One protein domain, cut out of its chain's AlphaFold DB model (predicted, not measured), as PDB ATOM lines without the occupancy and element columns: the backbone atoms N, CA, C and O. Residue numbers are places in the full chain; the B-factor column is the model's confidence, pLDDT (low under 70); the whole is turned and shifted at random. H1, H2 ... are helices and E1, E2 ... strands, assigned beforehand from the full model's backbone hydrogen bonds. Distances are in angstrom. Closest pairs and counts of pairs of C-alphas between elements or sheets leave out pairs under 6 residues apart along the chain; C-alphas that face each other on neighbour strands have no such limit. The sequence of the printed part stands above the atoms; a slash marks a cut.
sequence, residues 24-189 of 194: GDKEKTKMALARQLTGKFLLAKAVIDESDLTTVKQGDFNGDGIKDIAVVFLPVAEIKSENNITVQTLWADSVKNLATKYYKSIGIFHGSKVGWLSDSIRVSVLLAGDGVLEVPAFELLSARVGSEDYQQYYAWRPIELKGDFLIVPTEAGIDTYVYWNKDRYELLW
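Overview. This is residues 24 to 189 of the 194 residues of an uncharacterized protein of hydrothermal vent metagenome (UniProt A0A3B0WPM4). Two twisted sheets stand face to face as a sandwich, a sheet of five strands and a smaller one of four, with the long helix H1 lying across the far face of the larger sheet. The edges of the two sheets come together at E1 and E6 and more loosely at E3 and E9, while the short helix H2 sits out beside E6, and long loops join many of the parts. The printed part has 166 residues with two named helices and nine named strands, in the order H1 E1 E2 E3 E4 E5 E6 H2 E7 E8 E9; the class is mixed, helices and strands, with under half of the residues in named elements. The larger sheet, E1 E2 E4 E5 E3, is mixed and the smaller, E6 E7 E8 E9, is antiparallel. The whole is compact, with a radius of gyration of the C-alphas of 15.1 A and spans of 39 by 38 by 34 A.

Arrangement. The strongly twisted larger sheet runs E1, residues 56 to 59, E2, 68 to 75, E4, 105 to 110, E5, 122 to 127, and E3, 85 to 89. E1 and E2 form an antiparallel hairpin, with N 57 and O 70 2.9 A apart. E2 bends by 58 degrees at residue 72; it is antiparallel to E4, with N 71 and O 107 at 2.8 A. E4 and E5 form a hairpin, with N 108 and O 124 at 2.8 A. E5 and E3 are parallel, with N 88 and O 125 at 2.8 A. H1, residues 24 to 41, is on this sheet at a height of 9.6 A, across the strands at 84 degrees to E1 on the local plane; its closest C-alphas to E2 are those of Ala 34 and Val 71, 6.6 A apart. The smaller sheet holds E6, residues 141 to 143, and a meander, each strand the antiparallel neighbour of the one before: E7, 165 to 168, E8, 176 to 180, and E9, 185 to 188. N 141 and O 167 are 2.9 A apart across E6 and E7, N 168 and O 176 2.8 A across the hairpin E7 and E8, and N 186 and O 179 2.9 A across the hairpin E8 and E9. The parts of the two sheets that face each other are 10.0 A centre to centre, with strands at 24 degrees; the closest C-alphas of E1 and E6 are those of Lys 57 and Ser 142, 6.7 A apart. H2, residues 148 to 152, only grazes the smaller sheet. Every O i to N i+4 pair is within hydrogen-bond range in H2, and 13 of 14 are in H1.

Along the chain. E2 measures 20.2 A, E4 16.3 A and E5 16.2 A from first to last C-alpha. H1 measures 26.6 A and begins at C-alpha 24, (63.435, -48.408, 41.569). E9 ends at C-alpha 188, (34.174, -34.925, 30.683).

Size, cuts and confidence. The farthest C-alphas, of Gly 24 and Lys 96, are 42.3 A apart. The printed part has no cut. The links H1 to E1, E3 to E4, E4 to E5, E5 to E6 and H2 to E7 are long. The mean pLDDT of the printed part is 84.5; residues 24, 44 to 54, 92 to 100 and 158 are under 70.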
ATOM      1  N   GLY A  24      62.757 -49.410  42.406       61.56
ATOM      2  CA  GLY A  24      63.435 -48.408  41.569       61.56
ATOM      3  C   GLY A  24      63.585 -48.799  40.093       61.56
ATOM      4  O   GLY A  24      63.534 -47.936  39.217       61.56
ATOM      5  N   ASP A  25      63.707 -50.093  39.792       75.31
ATOM      6  CA  ASP A  25      63.900 -50.564  38.412       75.31
ATOM      7  C   ASP A  25      62.624 -50.490  37.566       75.31
ATOM      8  O   ASP A  25      62.688 -50.324  36.344       75.31
ATOM      9  N   LYS A  26      61.445 -50.570  38.195       80.12
ATOM     10  CA  LYS A  26      60.162 -50.544  37.477       80.12
ATOM     11  C   LYS A  26      59.885 -49.180  36.849       80.12
ATOM     12  O   LYS A  26      59.475 -49.128  35.691       80.12
ATOM     13  N   GLU A  27      60.155 -48.100  37.577       81.25
ATOM     14  CA  GLU A  27      59.932 -46.737  37.084       81.25
ATOM     15  C   GLU A  27      60.922 -46.364  35.976       81.25
ATOM     16  O   GLU A  27      60.514 -45.893  34.913       81.25
ATOM     17  N   LYS A  28      62.210 -46.704  36.136       82.00
ATOM     18  CA  LYS A  28      63.212 -46.516  35.071       82.00
ATOM     19  C   LYS A  28      62.839 -47.258  33.789       82.00
ATOM     20  O   LYS A  28      62.918 -46.693  32.699       82.00
ATOM     21  N   THR A  29      62.386 -48.508  33.915       85.06
ATOM     22  CA  THR A  29      61.949 -49.318  32.766       85.06
ATOM     23  C   THR A  29      60.748 -48.686  32.060       85.06
ATOM     24  O   THR A  29      60.695 -48.644  30.832       85.06
ATOM     25  N   LYS A  30      59.787 -48.160  32.828       86.81
ATOM     26  CA  LYS A  30      58.588 -47.498  32.306       86.81
ATOM     27  C   LYS A  30      58.926 -46.209  31.550       86.81
ATOM     28  O   LYS A  30      58.415 -46.017  30.449       86.81
ATOM     29  N   MET A  31      59.825 -45.376  32.077       85.50
ATOM     30  CA  MET A  31      60.293 -44.179  31.368       85.50
ATOM     31  C   MET A  31      61.073 -44.512  30.097       85.50
ATOM     32  O   MET A  31      60.856 -43.887  29.060       85.50
ATOM     33  N   ALA A  32      61.968 -45.503  30.155       88.31
ATOM     34  CA  ALA A  32      62.736 -45.935  28.989       88.31
ATOM     35  C   ALA A  32      61.809 -46.382  27.850       88.31
ATOM     36  O   ALA A  32      61.990 -45.986  26.700       88.31
ATOM     37  N   LEU A  33      60.767 -47.139  28.186       89.69
ATOM     38  CA  LEU A  33      59.741 -47.546  27.239       89.69
ATOM     39  C   LEU A  33      58.936 -46.354  26.698       89.69
ATOM     40  O   LEU A  33      58.747 -46.254  25.489       89.69
ATOM     41  N   ALA A  34      58.495 -45.424  27.550       89.38
ATOM     42  CA  ALA A  34      57.779 -44.225  27.107       89.38
ATOM     43  C   ALA A  34      58.613 -43.387  26.116       89.38
ATOM     44  O   ALA A  34      58.085 -42.903  25.113       89.38
ATOM     45  N   ARG A  35      59.932 -43.281  26.333       88.06
ATOM     46  CA  ARG A  35      60.868 -42.642  25.388       88.06
ATOM     47  C   ARG A  35      60.943 -43.377  24.055       88.06
ATOM     48  O   ARG A  35      60.916 -42.737  23.010       88.06
ATOM     49  N   GLN A  36      61.016 -44.707  24.080       90.88
ATOM     50  CA  GLN A  36      61.022 -45.508  22.852       90.88
ATOM     51  C   GLN A  36      59.726 -45.326  22.055       90.88
ATOM     52  O   GLN A  36      59.781 -45.137  20.844       90.88
ATOM     53  N   LEU A  37      58.575 -45.329  22.729       91.81
ATOM     54  CA  LEU A  37      57.267 -45.169  22.095       91.81
ATOM     55  C   LEU A  37      57.087 -43.780  21.479       91.81
ATOM     56  O   LEU A  37      56.772 -43.657  20.296       91.81
ATOM     57  N   THR A  38      57.343 -42.731  22.258       90.19
ATOM     58  CA  THR A  38      57.240 -41.342  21.781       90.19
ATOM     59  C   THR A  38      58.230 -41.050  20.651       90.19
ATOM     60  O   THR A  38      57.848 -40.433  19.657       90.19
ATOM     61  N   GLY A  39      59.467 -41.551  20.748       88.19
ATOM     62  CA  GLY A  39      60.473 -41.413  19.696       88.19
ATOM     63  C   GLY A  39      60.121 -42.171  18.414       88.19
ATOM     64  O   GLY A  39      60.362 -41.658  17.325       88.19
ATOM     65  N   LYS A  40      59.525 -43.366  18.530       90.44
ATOM     66  CA  LYS A  40      59.133 -44.182  17.375       90.44
ATOM     67  C   LYS A  40      57.913 -43.623  16.642       90.44
ATOM     68  O   LYS A  40      57.929 -43.582  15.418       90.44
ATOM     69  N   PHE A  41      56.864 -43.228  17.365       90.31
ATOM     70  CA  PHE A  41      55.557 -42.958  16.750       90.31
ATOM     71  C   PHE A  41      55.192 -41.482  16.637       90.31
ATOM     72  O   PHE A  41      54.401 -41.130  15.773       90.31
ATOM     73  N   LEU A  42      55.710 -40.612  17.504       88.50
ATOM     74  CA  LEU A  42      55.205 -39.237  17.604       88.50
ATOM     75  C   LEU A  42      56.164 -38.196  17.030       88.50
ATOM     76  O   LEU A  42      55.850 -37.009  17.075       88.50
ATOM     77  N   LEU A  43      57.337 -38.625  16.535       75.00
ATOM     78  CA  LEU A  43      58.437 -37.741  16.123       75.00
ATOM     79  C   LEU A  43      58.638 -36.602  17.133       75.00
ATOM     80  O   LEU A  43      58.826 -35.449  16.762       75.00
ATOM     81  N   ALA A  44      58.527 -36.924  18.422       64.44
ATOM     82  CA  ALA A  44      58.450 -35.956  19.500       64.44
ATOM     83  C   ALA A  44      59.743 -35.939  20.308       64.44
ATOM     84  O   ALA A  44      60.344 -36.983  20.576       64.44
ATOM     85  N   LYS A  45      60.123 -34.756  20.803       61.25
ATOM     86  CA  LYS A  45      60.988 -34.704  21.977       61.25
ATOM     87  C   LYS A  45      60.097 -35.036  23.163       61.25
ATOM     88  O   LYS A  45      59.300 -34.219  23.609       61.25
ATOM     89  N   ALA A  46      60.224 -36.255  23.659       57.28
ATOM     90  CA  ALA A  46      59.701 -36.612  24.962       57.28
ATOM     91  C   ALA A  46      60.030 -35.499  25.982       57.28
ATOM     92  O   ALA A  46      61.209 -35.259  26.258       57.28
ATOM     93  N   VAL A  47      59.017 -34.840  26.565       58.31
ATOM     94  CA  VAL A  47      59.183 -34.066  27.817       58.31
ATOM     95  C   VAL A  47      59.157 -35.071  28.947       58.31
ATOM     96  O   VAL A  47      58.266 -35.118  29.779       58.31
ATOM     97  N   ILE A  48      60.119 -35.975  28.876       57.12
ATOM     98  CA  ILE A  48      60.380 -36.957  29.900       57.12
ATOM     99  C   ILE A  48      61.623 -36.404  30.574       57.12
ATOM    100  O   ILE A  48      62.741 -36.856  30.298       57.12
ATOM    101  N   ASP A  49      61.427 -35.343  31.368       57.72
ATOM    102  CA  ASP A  49      62.420 -34.979  32.373       57.72
ATOM    103  C   ASP A  49      62.665 -36.255  33.186       57.72
ATOM    104  O   ASP A  49      61.714 -36.930  33.577       57.72
ATOM    105  N   GLU A  50      63.926 -36.659  33.351       55.44
ATOM    106  CA  GLU A  50      64.264 -37.919  34.030       55.44
ATOM    107  C   GLU A  50      63.715 -37.965  35.463       55.44
ATOM    108  O   GLU A  50      63.615 -39.039  36.055       55.44
ATOM    109  N   SER A  51      63.371 -36.797  36.009       54.50
ATOM    110  CA  SER A  51      62.763 -36.623  37.320       54.50
ATOM    111  C   SER A  51      61.230 -36.728  37.335       54.50
ATOM    112  O   SER A  51      60.663 -36.917  38.410       54.50
ATOM    113  N   ASP A  52      60.551 -36.670  36.182       61.78
ATOM    114  CA  ASP A  52      59.103 -36.455  36.122       61.78
ATOM    115  C   ASP A  52      58.304 -37.713  35.724       61.78
ATOM    116  O   ASP A  52      57.779 -37.870  34.613       61.78
ATOM    117  N   LEU A  53      58.218 -38.653  36.671       59.34
ATOM    118  CA  LEU A  53      57.427 -39.891  36.571       59.34
ATOM    119  C   LEU A  53      55.908 -39.652  36.487       59.34
ATOM    120  O   LEU A  53      55.157 -40.592  36.202       59.34
ATOM    121  N   THR A  54      55.452 -38.418  36.715       66.88
ATOM    122  CA  THR A  54      54.035 -38.029  36.650       66.88
ATOM    123  C   THR A  54      53.482 -38.103  35.226       66.88
ATOM    124  O   THR A  54      52.283 -38.267  35.022       66.88
ATOM    125  N   THR A  55      54.365 -38.082  34.227       84.44
ATOM    126  CA  THR A  55      54.017 -37.990  32.805       84.44
ATOM    127  C   THR A  55      53.567 -39.306  32.175       84.44
ATOM    128  O   THR A  55      53.069 -39.290  31.051       84.44
ATOM    129  N   VAL A  56      53.726 -40.450  32.854       91.69
ATOM    130  CA  VAL A  56      53.410 -41.772  32.286       91.69
ATOM    131  C   VAL A  56      52.431 -42.533  33.174       91.69
ATOM    132  O   VAL A  56      52.742 -42.832  34.330       91.69
ATOM    133  N   LYS A  57      51.292 -42.968  32.628       93.56
ATOM    134  CA  LYS A  57      50.316 -43.826  33.326       93.56
ATOM    135  C   LYS A  57      50.005 -45.091  32.529       93.56
ATOM    136  O   LYS A  57      50.156 -45.135  31.314       93.56
ATOM    137  N   GLN A  58      49.633 -46.148  33.251       94.00
ATOM    138  CA  GLN A  58      49.236 -47.440  32.689       94.00
ATOM    139  C   GLN A  58      47.837 -47.792  33.181       94.00
ATOM    140  O   GLN A  58      47.599 -47.773  34.392       94.00
ATOM    141  N   GLY A  59      46.975 -48.183  32.255       94.38
ATOM    142  CA  GLY A  59      45.579 -48.534  32.499       94.38
ATOM    143  C   GLY A  59      44.959 -49.115  31.237       94.38
ATOM    144  O   GLY A  59      45.568 -49.032  30.180       94.38
ATOM    145  N   ASP A  60      43.800 -49.743  31.347       96.38
ATOM    146  CA  ASP A  60      43.003 -50.167  30.190       96.38
ATOM    147  C   ASP A  60      42.157 -48.977  29.723       96.38
ATOM    148  O   ASP A  60      41.006 -48.827  30.123       96.38
ATOM    149  N   PHE A  61      42.751 -48.056  28.965       96.62
ATOM    150  CA  PHE A  61      42.129 -46.765  28.663       96.62
ATOM    151  C   PHE A  61      41.108 -46.844  27.529       96.62
ATOM    152  O   PHE A  61      40.411 -45.860  27.284       96.62
ATOM    153  N   ASN A  62      41.028 -47.967  26.813       96.50
ATOM    154  CA  ASN A  62      40.049 -48.192  25.750       96.50
ATOM    155  C   ASN A  62      38.998 -49.274  26.103       96.50
ATOM    156  O   ASN A  62      38.023 -49.444  25.364       96.50
ATOM    157  N   GLY A  63      39.147 -49.959  27.241       95.19
ATOM    158  CA  GLY A  63      38.217 -50.967  27.745       95.19
ATOM    159  C   GLY A  63      38.278 -52.308  27.011       95.19
ATOM    160  O   GLY A  63      37.258 -53.005  26.957       95.19
ATOM    161  N   ASP A  64      39.410 -52.653  26.389       95.50
ATOM    162  CA  ASP A  64      39.609 -53.917  25.670       95.50
ATOM    163  C   ASP A  64      40.196 -55.045  26.544       95.50
ATOM    164  O   ASP A  64      40.359 -56.179  26.082       95.50
ATOM    165  N   GLY A  65      40.451 -54.767  27.826       94.31
ATOM    166  CA  GLY A  65      41.033 -55.695  28.789       94.31
ATOM    167  C   GLY A  65      42.561 -55.779  28.726       94.31
ATOM    168  O   GLY A  65      43.162 -56.567  29.468       94.31
ATOM    169  N   ILE A  66      43.212 -55.000  27.858       93.94
ATOM    170  CA  ILE A  66      44.664 -54.933  27.700       93.94
ATOM    171  C   ILE A  66      45.166 -53.599  28.268       93.94
ATOM    172  O   ILE A  66      44.531 -52.561  28.171       93.94
ATOM    173  N   LYS A  67      46.327 -53.624  28.933       94.12
ATOM    174  CA  LYS A  67      46.907 -52.412  29.527       94.12
ATOM    175  C   LYS A  67      47.565 -51.533  28.480       94.12
ATOM    176  O   LYS A  67      48.579 -51.936  27.935       94.12
ATOM    177  N   ASP A  68      47.133 -50.295  28.383       95.69
ATOM    178  CA  ASP A  68      47.713 -49.248  27.559       95.69
ATOM    179  C   ASP A  68      48.772 -48.428  28.316       95.69
ATOM    180  O   ASP A  68      48.981 -48.572  29.531       95.69
ATOM    181  N   ILE A  69      49.450 -47.536  27.587       94.94
ATOM    182  CA  ILE A  69      50.326 -46.503  28.154       94.94
ATOM    183  C   ILE A  69      49.854 -45.132  27.696       94.94
ATOM    184  O   ILE A  69      49.849 -44.860  26.501       94.94
ATOM    185  N   ALA A  70      49.569 -44.247  28.645       95.56
ATOM    186  CA  ALA A  70      49.423 -42.820  28.396       95.56
ATOM    187  C   ALA A  70      50.732 -42.098  28.740       95.56
ATOM    188  O   ALA A  70      51.318 -42.352  29.795       95.56
ATOM    189  N   VAL A  71      51.190 -41.216  27.852       93.75
ATOM    190  CA  VAL A  71      52.414 -40.421  28.004       93.75
ATOM    191  C   VAL A  71      52.121 -38.963  27.687       93.75
ATOM    192  O   VAL A  71      51.595 -38.662  26.618       93.75
ATOM    193  N   VAL A  72      52.518 -38.056  28.573       92.56
ATOM    194  CA  VAL A  72      52.579 -36.623  28.275       92.56
ATOM    195  C   VAL A  72      53.875 -36.328  27.527       92.56
ATOM    196  O   VAL A  72      54.956 -36.762  27.922       92.56
ATOM    197  N   PHE A  73      53.778 -35.607  26.416       90.44
ATOM    198  CA  PHE A  73      54.912 -35.304  25.548       90.44
ATOM    199  C   PHE A  73      54.763 -33.918  24.910       90.44
ATOM    200  O   PHE A  73      53.664 -33.380  24.870       90.44
ATOM    201  N   LEU A  74      55.847 -33.348  24.375       88.06
ATOM    202  CA  LEU A  74      55.804 -32.105  23.596       88.06
ATOM    203  C   LEU A  74      56.090 -32.421  22.123       88.06
ATOM    204  O   LEU A  74      57.188 -32.895  21.805       88.06
ATOM    205  N   PRO A  75      55.134 -32.183  21.214       86.50
ATOM    206  CA  PRO A  75      55.396 -32.287  19.787       86.50
ATOM    207  C   PRO A  75      56.526 -31.332  19.373       86.50
ATOM    208  O   PRO A  75      56.605 -30.204  19.856       86.50
ATOM    209  N   VAL A  76      57.400 -31.770  18.465       83.88
ATOM    210  CA  VAL A  76      58.406 -30.892  17.823       83.88
ATOM    211  C   VAL A  76      58.094 -30.621  16.352       83.88
ATOM    212  O   VAL A  76      58.758 -29.810  15.713       83.88
ATOM    213  N   ALA A  77      57.073 -31.291  15.826       83.88
ATOM    214  CA  ALA A  77      56.541 -31.134  14.487       83.88
ATOM    215  C   ALA A  77      55.045 -31.478  14.492       83.88
ATOM    216  O   ALA A  77      54.524 -32.036  15.463       83.88
ATOM    217  N   GLU A  78      54.365 -31.153  13.395       84.75
ATOM    218  CA  GLU A  78      52.978 -31.544  13.172       84.75
ATOM    219  C   GLU A  78      52.873 -33.074  13.147       84.75
ATOM    220  O   GLU A  78      53.547 -33.739  12.356       84.75
ATOM    221  N   ILE A  79      52.008 -33.628  13.998       86.75
ATOM    222  CA  ILE A  79      51.699 -35.059  14.007       86.75
ATOM    223  C   ILE A  79      50.502 -35.276  13.095       86.75
ATOM    224  O   ILE A  79      49.423 -34.728  13.327       86.75
ATOM    225  N   LYS A  80      50.696 -36.086  12.058       86.50
ATOM    226  CA  LYS A  80      49.650 -36.416  11.094       86.50
ATOM    227  C   LYS A  80      48.984 -37.726  11.478       86.50
ATOM    228  O   LYS A  80      49.608 -38.605  12.063       86.50
ATOM    229  N   SER A  81      47.699 -37.836  11.153       88.94
ATOM    230  CA  SER A  81      47.014 -39.121  11.264       88.94
ATOM    231  C   SER A  81      47.533 -40.065  10.183       88.94
ATOM    232  O   SER A  81      47.655 -39.677   9.020       88.94
ATOM    233  N   GLU A  82      47.817 -41.298  10.577       91.06
ATOM    234  CA  GLU A  82      48.319 -42.382   9.729       91.06
ATOM    235  C   GLU A  82      47.554 -43.672  10.063       91.06
ATOM    236  O   GLU A  82      46.746 -43.693  10.989       91.06
ATOM    237  N   ASN A  83      47.793 -44.769   9.331       88.75
ATOM    238  CA  ASN A  83      47.013 -46.013   9.459       88.75
ATOM    239  C   ASN A  83      46.870 -46.524  10.902       88.75
ATOM    240  O   ASN A  83      45.862 -47.142  11.241       88.75
ATOM    241  N   ASN A  84      47.871 -46.282  11.748       93.38
ATOM    242  CA  ASN A  84      47.894 -46.707  13.138       93.38
ATOM    243  C   ASN A  84      47.929 -45.534  14.138       93.38
ATOM    244  O   ASN A  84      47.968 -45.779  15.340       93.38
ATOM    245  N   ILE A  85      47.885 -44.280  13.671       95.06
ATOM    246  CA  ILE A  85      47.931 -43.071  14.506       95.06
ATOM    247  C   ILE A  85      46.664 -42.249  14.270       95.06
ATOM    248  O   ILE A  85      46.436 -41.730  13.182       95.06
ATOM    249  N   THR A  86      45.854 -42.089  15.312       96.12
ATOM    250  CA  THR A  86      44.664 -41.230  15.302       96.12
ATOM    251  C   THR A  86      44.949 -39.952  16.075       96.12
ATOM    252  O   THR A  86      45.202 -40.008  17.277       96.12
ATOM    253  N   VAL A  87      44.878 -38.799  15.412       93.75
ATOM    254  CA  VAL A  87      45.106 -37.490  16.042       93.75
ATOM    255  C   VAL A  87      43.771 -36.811  16.336       93.75
ATOM    256  O   VAL A  87      42.897 -36.741  15.476       93.75
ATOM    257  N   GLN A  88      43.611 -36.313  17.560       93.69
ATOM    258  CA  GLN A  88      42.410 -35.650  18.054       93.69
ATOM    259  C   GLN A  88      42.784 -34.347  18.756       93.69
ATOM    260  O   GLN A  88      43.772 -34.277  19.486       93.69
ATOM    261  N   THR A  89      41.956 -33.325  18.577       90.62
ATOM    262  CA  THR A  89      42.001 -32.092  19.364       90.62
ATOM    263  C   THR A  89      40.817 -32.113  20.312       90.62
ATOM    264  O   THR A  89      39.676 -32.003  19.870       90.62
ATOM    265  N   LEU A  90      41.086 -32.290  21.604       87.38
ATOM    266  CA  LEU A  90      40.028 -32.375  22.613       87.38
ATOM    267  C   LEU A  90      39.608 -30.999  23.146       87.38
ATOM    268  O   LEU A  90      38.448 -30.795  23.489       87.38
ATOM    269  N   TRP A  91      40.532 -30.039  23.151       86.50
ATOM    270  CA  TRP A  91      40.308 -28.667  23.604       86.50
ATOM    271  C   TRP A  91      40.050 -27.781  22.377       86.50
ATOM    272  O   TRP A  91      40.973 -27.272  21.737       86.50
ATOM    273  N   ALA A  92      38.777 -27.726  21.974       62.22
ATOM    274  CA  ALA A  92      38.325 -27.331  20.637       62.22
ATOM    275  C   ALA A  92      38.568 -25.858  20.249       62.22
ATOM    276  O   ALA A  92      38.567 -25.541  19.059       62.22
ATOM    277  N   ASP A  93      38.827 -24.963  21.201       60.50
ATOM    278  CA  ASP A  93      38.849 -23.522  20.912       60.50
ATOM    279  C   ASP A  93      40.209 -22.982  20.435       60.50
ATOM    280  O   ASP A  93      40.305 -21.851  19.949       60.50
ATOM    281  N   SER A  94      41.271 -23.789  20.491       52.59
ATOM    282  CA  SER A  94      42.616 -23.214  20.664       52.59
ATOM    283  C   SER A  94      43.598 -23.474  19.513       52.59
ATOM    284  O   SER A  94      44.697 -22.927  19.483       52.59
ATOM    285  N   VAL A  95      43.217 -24.240  18.488       55.69
ATOM    286  CA  VAL A  95      44.154 -24.701  17.439       55.69
ATOM    287  C   VAL A  95      44.129 -23.807  16.191       55.69
ATOM    288  O   VAL A  95      44.180 -24.283  15.062       55.69
ATOM    289  N   LYS A  96      44.042 -22.480  16.348       56.88
ATOM    290  CA  LYS A  96      44.082 -21.575  15.180       56.88
ATOM    291  C   LYS A  96      45.488 -21.295  14.638       56.88
ATOM    292  O   LYS A  96      45.582 -20.688  13.582       56.88
ATOM    293  N   ASN A  97      46.564 -21.756  15.287       56.09
ATOM    294  CA  ASN A  97      47.940 -21.653  14.772       56.09
ATOM    295  C   ASN A  97      48.906 -22.640  15.467       56.09
ATOM    296  O   ASN A  97      49.748 -22.227  16.260       56.09
ATOM    297  N   LEU A  98      48.861 -23.939  15.136       59.78
ATOM    298  CA  LEU A  98      49.924 -24.886  15.556       59.78
ATOM    299  C   LEU A  98      51.297 -24.550  14.957       59.78
ATOM    300  O   LEU A  98      52.317 -25.042  15.425       59.78
ATOM    301  N   ALA A  99      51.330 -23.710  13.919       57.41
ATOM    302  CA  ALA A  99      52.531 -23.427  13.146       57.41
ATOM    303  C   ALA A  99      53.643 -22.720  13.943       57.41
ATOM    304  O   ALA A  99      54.788 -22.731  13.499       57.41
ATOM    305  N   THR A 100      53.341 -22.102  15.093       61.81
ATOM    306  CA  THR A 100      54.335 -21.321  15.854       61.81
ATOM    307  C   THR A 100      54.614 -21.839  17.262       61.81
ATOM    308  O   THR A 100      55.666 -21.510  17.811       61.81
ATOM    309  N   LYS A 101      53.728 -22.653  17.856       76.31
ATOM    310  CA  LYS A 101      53.915 -23.180  19.212       76.31
ATOM    311  C   LYS A 101      53.163 -24.497  19.415       76.31
ATOM    312  O   LYS A 101      51.945 -24.544  19.271       76.31
ATOM    313  N   TYR A 102      53.898 -25.540  19.790       78.50
ATOM    314  CA  TYR A 102      53.327 -26.786  20.297       78.50
ATOM    315  C   TYR A 102      53.208 -26.714  21.821       78.50
ATOM    316  O   TYR A 102      54.058 -26.111  22.480       78.50
ATOM    317  N   TYR A 103      52.170 -27.343  22.362       86.75
ATOM    318  CA  TYR A 103      51.961 -27.530  23.796       86.75
ATOM    319  C   TYR A 103      52.127 -29.004  24.154       86.75
ATOM    320  O   TYR A 103      51.997 -29.883  23.290       86.75
ATOM    321  N   LYS A 104      52.383 -29.286  25.435       90.00
ATOM    322  CA  LYS A 104      52.265 -30.631  25.994       90.00
ATOM    323  C   LYS A 104      50.956 -31.261  25.526       90.00
ATOM    324  O   LYS A 104      49.917 -30.613  25.474       90.00
ATOM    325  N   SER A 105      51.035 -32.518  25.137       91.88
ATOM    326  CA  SER A 105      49.965 -33.324  24.553       91.88
ATOM    327  C   SER A 105      50.012 -34.721  25.165       91.88
ATOM    328  O   SER A 105      51.006 -35.085  25.796       91.88
ATOM    329  N   ILE A 106      48.961 -35.519  24.981       94.81
ATOM    330  CA  ILE A 106      48.898 -36.886  25.516       94.81
ATOM    331  C   ILE A 106      48.933 -37.884  24.362       94.81
ATOM    332  O   ILE A 106      48.144 -37.794  23.427       94.81
ATOM    333  N   GLY A 107      49.852 -38.843  24.414       95.19
ATOM    334  CA  GLY A 107      49.890 -40.001  23.527       95.19
ATOM    335  C   GLY A 107      49.439 -41.243  24.282       95.19
ATOM    336  O   GLY A 107      49.973 -41.527  25.352       95.19
ATOM    337  N   ILE A 108      48.478 -41.983  23.735       97.06
ATOM    338  CA  ILE A 108      47.972 -43.234  24.301       97.06
ATOM    339  C   ILE A 108      48.316 -44.375  23.346       97.06
ATOM    340  O   ILE A 108      47.850 -44.412  22.207       97.06
ATOM    341  N   PHE A 109      49.161 -45.290  23.808       96.00
ATOM    342  CA  PHE A 109      49.668 -46.439  23.067       96.00
ATOM    343  C   PHE A 109      48.884 -47.684  23.476       96.00
ATOM    344  O   PHE A 109      49.009 -48.145  24.614       96.00
ATOM    345  N   HIS A 110      48.092 -48.223  22.547       95.75
ATOM    346  CA  HIS A 110      47.142 -49.300  22.826       95.75
ATOM    347  C   HIS A 110      47.755 -50.691  22.656       95.75
ATOM    348  O   HIS A 110      48.325 -50.989  21.606       95.75
ATOM    349  N   GLY A 111      47.584 -51.594  23.618       88.69
ATOM    350  CA  GLY A 111      47.975 -53.006  23.455       88.69
ATOM    351  C   GLY A 111      48.945 -53.522  24.512       88.69
ATOM    352  O   GLY A 111      49.062 -52.951  25.575       88.69
ATOM    353  N   SER A 112      49.622 -54.653  24.287       78.75
ATOM    354  CA  SER A 112      50.370 -55.347  25.354       78.75
ATOM    355  C   SER A 112      51.874 -55.042  25.367       78.75
ATOM    356  O   SER A 112      52.442 -54.613  24.364       78.75
ATOM    357  N   LYS A 113      52.564 -55.381  26.472       72.75
ATOM    358  CA  LYS A 113      54.030 -55.242  26.635       72.75
ATOM    359  C   LYS A 113      54.866 -55.738  25.451       72.75
ATOM    360  O   LYS A 113      55.914 -55.168  25.178       72.75
ATOM    361  N   VAL A 114      54.430 -56.804  24.780       73.94
ATOM    362  CA  VAL A 114      55.134 -57.380  23.620       73.94
ATOM    363  C   VAL A 114      54.765 -56.649  22.322       73.94
ATOM    364  O   VAL A 114      55.574 -56.584  21.402       73.94
ATOM    365  N   GLY A 115      53.565 -56.066  22.251       78.62
ATOM    366  CA  GLY A 115      53.036 -55.378  21.072       78.62
ATOM    367  C   GLY A 115      53.333 -53.880  21.004       78.62
ATOM    368  O   GLY A 115      53.201 -53.307  19.928       78.62
ATOM    369  N   TRP A 116      53.763 -53.243  22.099       85.44
ATOM    370  CA  TRP A 116      53.915 -51.783  22.141       85.44
ATOM    371  C   TRP A 116      54.901 -51.205  21.120       85.44
ATOM    372  O   TRP A 116      54.697 -50.104  20.624       85.44
ATOM    373  N   LEU A 117      55.948 -51.949  20.764       88.31
ATOM    374  CA  LEU A 117      56.926 -51.520  19.761       88.31
ATOM    375  C   LEU A 117      56.646 -52.090  18.362       88.31
ATOM    376  O   LEU A 117      57.452 -51.872  17.459       88.31
ATOM    377  N   SER A 118      55.540 -52.809  18.161       90.06
ATOM    378  CA  SER A 118      55.124 -53.290  16.838       90.06
ATOM    379  C   SER A 118      54.629 -52.131  15.975       90.06
ATOM    380  O   SER A 118      54.006 -51.213  16.491       90.06
ATOM    381  N   ASP A 119      54.816 -52.192  14.657       88.81
ATOM    382  CA  ASP A 119      54.231 -51.208  13.726       88.81
ATOM    383  C   ASP A 119      52.696 -51.305  13.655       88.81
ATOM    384  O   ASP A 119      52.025 -50.413  13.146       88.81
ATOM    385  N   SER A 120      52.123 -52.383  14.197       90.00
ATOM    386  CA  SER A 120      50.678 -52.602  14.272       90.00
ATOM    387  C   SER A 120      50.007 -51.960  15.491       90.00
ATOM    388  O   SER A 120      48.806 -52.152  15.679       90.00
ATOM    389  N   ILE A 121      50.753 -51.278  16.371       94.62
ATOM    390  CA  ILE A 121      50.149 -50.633  17.541       94.62
ATOM    391  C   ILE A 121      49.262 -49.472  17.116       94.62
ATOM    392  O   ILE A 121      49.693 -48.603  16.362       94.62
ATOM    393  N   ARG A 122      48.046 -49.421  17.658       95.62
ATOM    394  CA  ARG A 122      47.211 -48.225  17.565       95.62
ATOM    395  C   ARG A 122      47.721 -47.178  18.546       95.62
ATOM    396  O   ARG A 122      48.001 -47.491  19.702       95.62
ATOM    397  N   VAL A 123      47.796 -45.937  18.096       96.12
ATOM    398  CA  VAL A 123      48.214 -44.784  18.886       96.12
ATOM    399  C   VAL A 123      47.138 -43.714  18.776       96.12
ATOM    400  O   VAL A 123      46.768 -43.319  17.672       96.12
ATOM    401  N   SER A 124      46.644 -43.231  19.909       97.25
ATOM    402  CA  SER A 124      45.771 -42.058  19.963       97.25
ATOM    403  C   SER A 124      46.566 -40.862  20.463       97.25
ATOM    404  O   SER A 124      47.181 -40.926  21.521       97.25
ATOM    405  N   VAL A 125      46.551 -39.766  19.716       95.19
ATOM    406  CA  VAL A 125      47.244 -38.523  20.061       95.19
ATOM    407  C   VAL A 125      46.208 -37.461  20.375       95.19
ATOM    408  O   VAL A 125      45.371 -37.149  19.535       95.19
ATOM    409  N   LEU A 126      46.267 -36.913  21.582       94.75
ATOM    410  CA  LEU A 126      45.365 -35.892  22.095       94.75
ATOM    411  C   LEU A 126      46.146 -34.581  22.186       94.75
ATOM    412  O   LEU A 126      46.928 -34.369  23.116       94.75
ATOM    413  N   LEU A 127      45.978 -33.730  21.178       91.06
ATOM    414  CA  LEU A 127      46.660 -32.447  21.087       91.06
ATOM    415  C   LEU A 127      45.970 -31.417  21.981       91.06
ATOM    416  O   LEU A 127      44.774 -31.160  21.810       91.06
ATOM    417  N   ALA A 128      46.735 -30.801  22.883       87.44
ATOM    418  CA  ALA A 128      46.305 -29.612  23.612       87.44
ATOM    419  C   ALA A 128      46.641 -28.354  22.804       87.44
ATOM    420  O   ALA A 128      47.763 -28.198  22.321       87.44
ATOM    421  N   GLY A 129      45.664 -27.464  22.631       81.75
ATOM    422  CA  GLY A 129      45.832 -26.243  21.835       81.75
ATOM    423  C   GLY A 129      46.069 -24.973  22.653       81.75
ATOM    424  O   GLY A 129      46.508 -23.975  22.097       81.75
ATOM    425  N   ASP A 130      45.756 -24.984  23.945       83.00
ATOM    426  CA  ASP A 130      45.743 -23.812  24.840       83.00
ATOM    427  C   ASP A 130      46.815 -23.849  25.930       83.00
ATOM    428  O   ASP A 130      47.016 -22.857  26.627       83.00
ATOM    429  N   GLY A 131      47.520 -24.969  26.079       83.75
ATOM    430  CA  GLY A 131      48.473 -25.152  27.166       83.75
ATOM    431  C   GLY A 131      47.841 -25.545  28.496       83.75
ATOM    432  O   GLY A 131      48.501 -25.403  29.518       83.75
ATOM    433  N   VAL A 132      46.626 -26.102  28.501       85.06
ATOM    434  CA  VAL A 132      46.008 -26.700  29.703       85.06
ATOM    435  C   VAL A 132      46.928 -27.700  30.427       85.06
ATOM    436  O   VAL A 132      46.857 -27.847  31.641       85.06
ATOM    437  N   LEU A 133      47.849 -28.348  29.704       88.12
ATOM    438  CA  LEU A 133      48.819 -29.301  30.260       88.12
ATOM    439  C   LEU A 133      50.141 -28.654  30.727       88.12
ATOM    440  O   LEU A 133      51.047 -29.357  31.171       88.12
ATOM    441  N   GLU A 134      50.297 -27.333  30.603       85.81
ATOM    442  CA  GLU A 134      51.531 -26.602  30.949       85.81
ATOM    443  C   GLU A 134      51.551 -26.058  32.379       85.81
ATOM    444  O   GLU A 134      52.513 -25.396  32.773       85.81
ATOM    445  N   VAL A 135      50.509 -26.332  33.160       84.69
ATOM    446  CA  VAL A 135      50.389 -25.807  34.518       84.69
ATOM    447  C   VAL A 135      51.531 -26.343  35.405       84.69
ATOM    448  O   VAL A 135      51.890 -27.519  35.286       84.69
ATOM    449  N   PRO A 136      52.151 -25.530  36.287       79.38
ATOM    450  CA  PRO A 136      53.351 -25.940  37.031       79.38
ATOM    451  C   PRO A 136      53.173 -27.185  37.911       79.38
ATOM    452  O   PRO A 136      54.139 -27.898  38.160       79.38
ATOM    453  N   ALA A 137      51.949 -27.435  38.378       79.50
ATOM    454  CA  ALA A 137      51.589 -28.580  39.214       79.50
ATOM    455  C   ALA A 137      50.924 -29.716  38.417       79.50
ATOM    456  O   ALA A 137      50.238 -30.554  38.998       79.50
ATOM    457  N   PHE A 138      51.078 -29.726  37.089       86.00
ATOM    458  CA  PHE A 138      50.471 -30.746  36.249       86.00
ATOM    459  C   PHE A 138      51.037 -32.131  36.583       86.00
ATOM    460  O   PHE A 138      52.216 -32.397  36.361       86.00
ATOM    461  N   GLU A 139      50.166 -33.030  37.029       89.50
ATOM    462  CA  GLU A 139      50.420 -34.465  37.067       89.50
ATOM    463  C   GLU A 139      49.307 -35.156  36.284       89.50
ATOM    464  O   GLU A 139      48.126 -35.008  36.593       89.50
ATOM    465  N   LEU A 140      49.673 -35.951  35.277       91.31
ATOM    466  CA  LEU A 140      48.698 -36.840  34.660       91.31
ATOM    467  C   LEU A 140      48.298 -37.871  35.709       91.31
ATOM    468  O   LEU A 140      49.170 -38.503  36.283       91.31
ATOM    469  N   LEU A 141      47.012 -38.086  35.937       92.69
ATOM    470  CA  LEU A 141      46.493 -39.066  36.890       92.69
ATOM    471  C   LEU A 141      45.639 -40.111  36.153       92.69
ATOM    472  O   LEU A 141      45.313 -39.959  34.976       92.69
ATOM    473  N   SER A 142      45.315 -41.224  36.815       93.12
ATOM    474  CA  SER A 142      44.468 -42.272  36.227       93.12
ATOM    475  C   SER A 142      43.625 -42.960  37.291       93.12
ATOM    476  O   SER A 142      44.185 -43.411  38.292       93.12
ATOM    477  N   ALA A 143      42.332 -43.129  37.033       91.81
ATOM    478  CA  ALA A 143      41.439 -43.916  37.879       91.81
ATOM    479  C   ALA A 143      41.127 -45.257  37.218       91.81
ATOM    480  O   ALA A 143      40.818 -45.318  36.026       91.81
ATOM    481  N   ARG A 144      41.197 -46.333  38.008       92.81
ATOM    482  CA  ARG A 144      40.957 -47.691  37.516       92.81
ATOM    483  C   ARG A 144      39.522 -48.117  37.713       92.81
ATOM    484  O   ARG A 144      38.960 -47.861  38.774       92.81
ATOM    485  N   VAL A 145      38.970 -48.863  36.763       90.25
ATOM    486  CA  VAL A 145      37.640 -49.463  36.921       90.25
ATOM    487  C   VAL A 145      37.571 -50.239  38.241       90.25
ATOM    488  O   VAL A 145      38.348 -51.161  38.488       90.25
ATOM    489  N   GLY A 146      36.637 -49.839  39.108       86.75
ATOM    490  CA  GLY A 146      36.415 -50.464  40.414       86.75
ATOM    491  C   GLY A 146      37.243 -49.908  41.579       86.75
ATOM    492  O   GLY A 146      37.048 -50.383  42.696       86.75
ATOM    493  N   SER A 147      38.125 -48.918  41.377       88.62
ATOM    494  CA  SER A 147      38.769 -48.210  42.498       88.62
ATOM    495  C   SER A 147      37.795 -47.261  43.208       88.62
ATOM    496  O   SER A 147      36.776 -46.873  42.640       88.62
ATOM    497  N   GLU A 148      38.100 -46.878  44.450       86.75
ATOM    498  CA  GLU A 148      37.295 -45.901  45.202       86.75
ATOM    499  C   GLU A 148      37.231 -44.554  44.476       86.75
ATOM    500  O   GLU A 148      36.133 -44.050  44.243       86.75
ATOM    501  N   ASP A 149      38.379 -44.049  44.009       80.31
ATOM    502  CA  ASP A 149      38.458 -42.841  43.181       80.31
ATOM    503  C   ASP A 149      37.488 -42.941  41.998       80.31
ATOM    504  O   ASP A 149      36.641 -42.080  41.796       80.31
ATOM    505  N   TYR A 150      37.500 -44.063  41.273       83.38
ATOM    506  CA  TYR A 150      36.614 -44.297  40.133       83.38
ATOM    507  C   TYR A 150      35.121 -44.255  40.494       83.38
ATOM    508  O   TYR A 150      34.306 -43.871  39.653       83.38
ATOM    509  N   GLN A 151      34.744 -44.652  41.716       84.62
ATOM    510  CA  GLN A 151      33.356 -44.596  42.184       84.62
ATOM    511  C   GLN A 151      32.900 -43.170  42.483       84.62
ATOM    512  O   GLN A 151      31.762 -42.834  42.157       84.62
ATOM    513  N   GLN A 152      33.777 -42.324  43.031       81.00
ATOM    514  CA  GLN A 152      33.462 -40.907  43.261       81.00
ATOM    515  C   GLN A 152      33.060 -40.218  41.953       81.00
ATOM    516  O   GLN A 152      32.102 -39.452  41.912       81.00
ATOM    517  N   TYR A 153      33.715 -40.598  40.858       75.50
ATOM    518  CA  TYR A 153      33.435 -40.076  39.521       75.50
ATOM    519  C   TYR A 153      32.340 -40.852  38.771       75.50
ATOM    520  O   TYR A 153      31.897 -40.433  37.701       75.50
ATOM    521  N   TYR A 154      31.872 -41.991  39.299       73.81
ATOM    522  CA  TYR A 154      30.877 -42.826  38.621       73.81
ATOM    523  C   TYR A 154      29.547 -42.098  38.439       73.81
ATOM    524  O   TYR A 154      28.915 -42.254  37.394       73.81
ATOM    525  N   ALA A 155      29.154 -41.284  39.419       79.81
ATOM    526  CA  ALA A 155      27.860 -40.614  39.449       79.81
ATOM    527  C   ALA A 155      27.651 -39.603  38.307       79.81
ATOM    528  O   ALA A 155      26.509 -39.268  38.004       79.81
ATOM    529  N   TRP A 156      28.721 -39.103  37.685       74.56
ATOM    530  CA  TRP A 156      28.663 -37.941  36.785       74.56
ATOM    531  C   TRP A 156      28.746 -38.315  35.305       74.56
ATOM    532  O   TRP A 156      28.936 -37.463  34.439       74.56
ATOM    533  N   ARG A 157      28.635 -39.609  34.990       70.81
ATOM    534  CA  ARG A 157      28.889 -40.092  33.636       70.81
ATOM    535  C   ARG A 157      27.628 -40.168  32.785       70.81
ATOM    536  O   ARG A 157      26.659 -40.804  33.197       70.81
ATOM    537  N   PRO A 158      27.668 -39.647  31.546       67.88
ATOM    538  CA  PRO A 158      26.578 -39.829  30.593       67.88
ATOM    539  C   PRO A 158      26.520 -41.259  30.029       67.88
ATOM    540  O   PRO A 158      25.501 -41.652  29.464       67.88
ATOM    541  N   ILE A 159      27.602 -42.043  30.161       79.38
ATOM    542  CA  ILE A 159      27.732 -43.394  29.602       79.38
ATOM    543  C   ILE A 159      28.464 -44.359  30.550       79.38
ATOM    544  O   ILE A 159      29.330 -43.966  31.332       79.38
ATOM    545  N   GLU A 160      28.158 -45.650  30.430       85.19
ATOM    546  CA  GLU A 160      28.903 -46.726  31.090       85.19
ATOM    547  C   GLU A 160      30.298 -46.865  30.455       85.19
ATOM    548  O   GLU A 160      30.427 -47.269  29.292       85.19
ATOM    549  N   LEU A 161      31.351 -46.518  31.207       85.88
ATOM    550  CA  LEU A 161      32.732 -46.716  30.757       85.88
ATOM    551  C   LEU A 161      33.173 -48.147  31.031       85.88
ATOM    552  O   LEU A 161      33.005 -48.664  32.136       85.88
ATOM    553  N   LYS A 162      33.788 -48.751  30.017       89.81
ATOM    554  CA  LYS A 162      34.392 -50.083  30.113       89.81
ATOM    555  C   LYS A 162      35.852 -50.053  30.558       89.81
ATOM    556  O   LYS A 162      36.326 -51.057  31.072       89.81
ATOM    557  N   GLY A 163      36.532 -48.931  30.336       92.50
ATOM    558  CA  GLY A 163      37.951 -48.758  30.620       92.50
ATOM    559  C   GLY A 163      38.232 -47.784  31.761       92.50
ATOM    560  O   GLY A 163      37.347 -47.079  32.258       92.50
ATOM    561  N   ASP A 164      39.501 -47.754  32.139       94.50
ATOM    562  CA  ASP A 164      40.117 -46.740  32.978       94.50
ATOM    563  C   ASP A 164      40.024 -45.368  32.283       94.50
ATOM    564  O   ASP A 164      39.924 -45.272  31.057       94.50
ATOM    565  N   PHE A 165      40.100 -44.282  33.048       93.38
ATOM    566  CA  PHE A 165      40.173 -42.933  32.484       93.38
ATOM    567  C   PHE A 165      41.371 -42.172  33.029       93.38
ATOM    568  O   PHE A 165      41.893 -42.465  34.112       93.38
ATOM    569  N   LEU A 166      41.812 -41.190  32.249       94.94
ATOM    570  CA  LEU A 166      42.834 -40.249  32.676       94.94
ATOM    571  C   LEU A 166      42.165 -39.076  33.376       94.94
ATOM    572  O   LEU A 166      41.085 -38.633  32.987       94.94
ATOM    573  N   ILE A 167      42.846 -38.571  34.390       92.50
ATOM    574  CA  ILE A 167      42.470 -37.359  35.096       92.50
ATOM    575  C   ILE A 167      43.530 -36.319  34.733       92.50
ATOM    576  O   ILE A 167      44.731 -36.585  34.826       92.50
ATOM    577  N   VAL A 168      43.069 -35.172  34.252       91.69
ATOM    578  CA  VAL A 168      43.868 -34.024  33.826       91.69
ATOM    579  C   VAL A 168      43.554 -32.895  34.808       91.69
ATOM    580  O   VAL A 168      42.540 -32.210  34.632       91.69
ATOM    581  N   PRO A 169      44.375 -32.718  35.857       87.88
ATOM    582  CA  PRO A 169      44.167 -31.655  36.825       87.88
ATOM    583  C   PRO A 169      44.295 -30.288  36.164       87.88
ATOM    584  O   PRO A 169      45.165 -30.079  35.312       87.88
ATOM    585  N   THR A 170      43.451 -29.347  36.578       83.19
ATOM    586  CA  THR A 170      43.542 -27.943  36.160       83.19
ATOM    587  C   THR A 170      43.939 -27.058  37.340       83.19
ATOM    588  O   THR A 170      43.752 -27.422  38.500       83.19
ATOM    589  N   GLU A 171      44.468 -25.862  37.064       79.75
ATOM    590  CA  GLU A 171      44.793 -24.876  38.113       79.75
ATOM    591  C   GLU A 171      43.576 -24.455  38.942       79.75
ATOM    592  O   GLU A 171      43.729 -24.063  40.097       79.75
ATOM    593  N   ALA A 172      42.369 -24.570  38.382       78.12
ATOM    594  CA  ALA A 172      41.128 -24.256  39.078       78.12
ATOM    595  C   ALA A 172      40.722 -25.327  40.110       78.12
ATOM    596  O   ALA A 172      39.712 -25.165  40.785       78.12
ATOM    597  N   GLY A 173      41.481 -26.426  40.233       77.62
ATOM    598  CA  GLY A 173      41.140 -27.556  41.104       77.62
ATOM    599  C   GLY A 173      40.001 -28.424  40.565       77.62
ATOM    600  O   GLY A 173      39.548 -29.331  41.257       77.62
ATOM    601  N   ILE A 174      39.543 -28.153  39.340       72.38
ATOM    602  CA  ILE A 174      38.516 -28.933  38.653       72.38
ATOM    603  C   ILE A 174      39.224 -29.881  37.707       72.38
ATOM    604  O   ILE A 174      39.846 -29.464  36.727       72.38
ATOM    605  N   ASP A 175      39.140 -31.165  37.997       83.44
ATOM    606  CA  ASP A 175      39.771 -32.170  37.167       83.44
ATOM    607  C   ASP A 175      38.964 -32.385  35.881       83.44
ATOM    608  O   ASP A 175      37.761 -32.633  35.914       83.44
ATOM    609  N   THR A 176      39.631 -32.324  34.729       90.31
ATOM    610  CA  THR A 176      39.034 -32.765  33.463       90.31
ATOM    611  C   THR A 176      39.313 -34.249  33.280       90.31
ATOM    612  O   THR A 176      40.452 -34.692  33.435       90.31
ATOM    613  N   TYR A 177      38.311 -35.037  32.896       91.69
ATOM    614  CA  TYR A 177      38.522 -36.459  32.626       91.69
ATOM    615  C   TYR A 177      38.653 -36.717  31.137       91.69
ATOM    616  O   TYR A 177      37.877 -36.191  30.342       91.69
ATOM    617  N   VAL A 178      39.592 -37.581  30.764       94.44
ATOM    618  CA  VAL A 178      39.711 -38.106  29.404       94.44
ATOM    619  C   VAL A 178      39.306 -39.568  29.419       94.44
ATOM    620  O   VAL A 178      39.944 -40.386  30.086       94.44
ATOM    621  N   TYR A 179      38.271 -39.909  28.660       94.75
ATOM    622  CA  TYR A 179      37.722 -41.262  28.625       94.75
ATOM    623  C   TYR A 179      37.454 -41.739  27.202       94.75
ATOM    624  O   TYR A 179      37.302 -40.937  26.282       94.75
ATOM    625  N   TRP A 180      37.384 -43.057  27.021       95.88
ATOM    626  CA  TRP A 180      37.048 -43.683  25.746       95.88
ATOM    627  C   TRP A 180      35.547 -43.953  25.633       95.88
ATOM    628  O   TRP A 180      34.975 -44.670  26.458       95.88
ATOM    629  N   ASN A 181      34.903 -43.420  24.593       93.50
ATOM    630  CA  ASN A 181      33.458 -43.557  24.378       93.50
ATOM    631  C   ASN A 181      33.062 -44.725  23.448       93.50
ATOM    632  O   ASN A 181      31.902 -44.809  23.050       93.50
ATOM    633  N   LYS A 182      34.006 -45.640  23.159       92.12
ATOM    634  CA  LYS A 182      33.979 -46.752  22.173       92.12
ATOM    635  C   LYS A 182      34.504 -46.394  20.784       92.12
ATOM    636  O   LYS A 182      35.045 -47.285  20.133       92.12
ATOM    637  N   ASP A 183      34.424 -45.127  20.393       93.44
ATOM    638  CA  ASP A 183      34.863 -44.673  19.070       93.44
ATOM    639  C   ASP A 183      36.102 -43.776  19.151       93.44
ATOM    640  O   ASP A 183      37.000 -43.866  18.313       93.44
ATOM    641  N   ARG A 184      36.152 -42.898  20.158       95.12
ATOM    642  CA  ARG A 184      37.209 -41.903  20.336       95.12
ATOM    643  C   ARG A 184      37.393 -41.513  21.804       95.12
ATOM    644  O   ARG A 184      36.644 -41.952  22.679       95.12
ATOM    645  N   TYR A 185      38.402 -40.681  22.063       96.06
ATOM    646  CA  TYR A 185      38.589 -40.082  23.382       96.06
ATOM    647  C   TYR A 185      37.764 -38.801  23.477       96.06
ATOM    648  O   TYR A 185      37.700 -38.036  22.520       96.06
ATOM    649  N   GLU A 186      37.138 -38.566  24.624       94.06
ATOM    650  CA  GLU A 186      36.349 -37.363  24.888       94.06
ATOM    651  C   GLU A 186      36.697 -36.776  26.254       94.06
ATOM    652  O   GLU A 186      37.247 -37.463  27.120       94.06
ATOM    653  N   LEU A 187      36.390 -35.486  26.420       92.62
ATOM    654  CA  LEU A 187      36.500 -34.801  27.701       92.62
ATOM    655  C   LEU A 187      35.177 -34.896  28.450       92.62
ATOM    656  O   LEU A 187      34.112 -34.684  27.871       92.62
ATOM    657  N   LEU A 188      35.261 -35.163  29.746       90.69
ATOM    658  CA  LEU A 188      34.174 -34.925  30.683       90.69
ATOM    659  C   LEU A 188      34.607 -33.801  31.616       90.69
ATOM    660  O   LEU A 188      35.607 -33.928  32.324       90.69
ATOM    661  N   TRP A 189      33.833 -32.724  31.597       88.75
ATOM    662  CA  TRP A 189      33.949 -31.632  32.548       88.75
ATOM    663  C   TRP A 189      32.908 -31.881  33.631       88.75
ATOM    664  O   TRP A 189      31.718 -31.900  33.311       88.75
TER     665      TRP A 189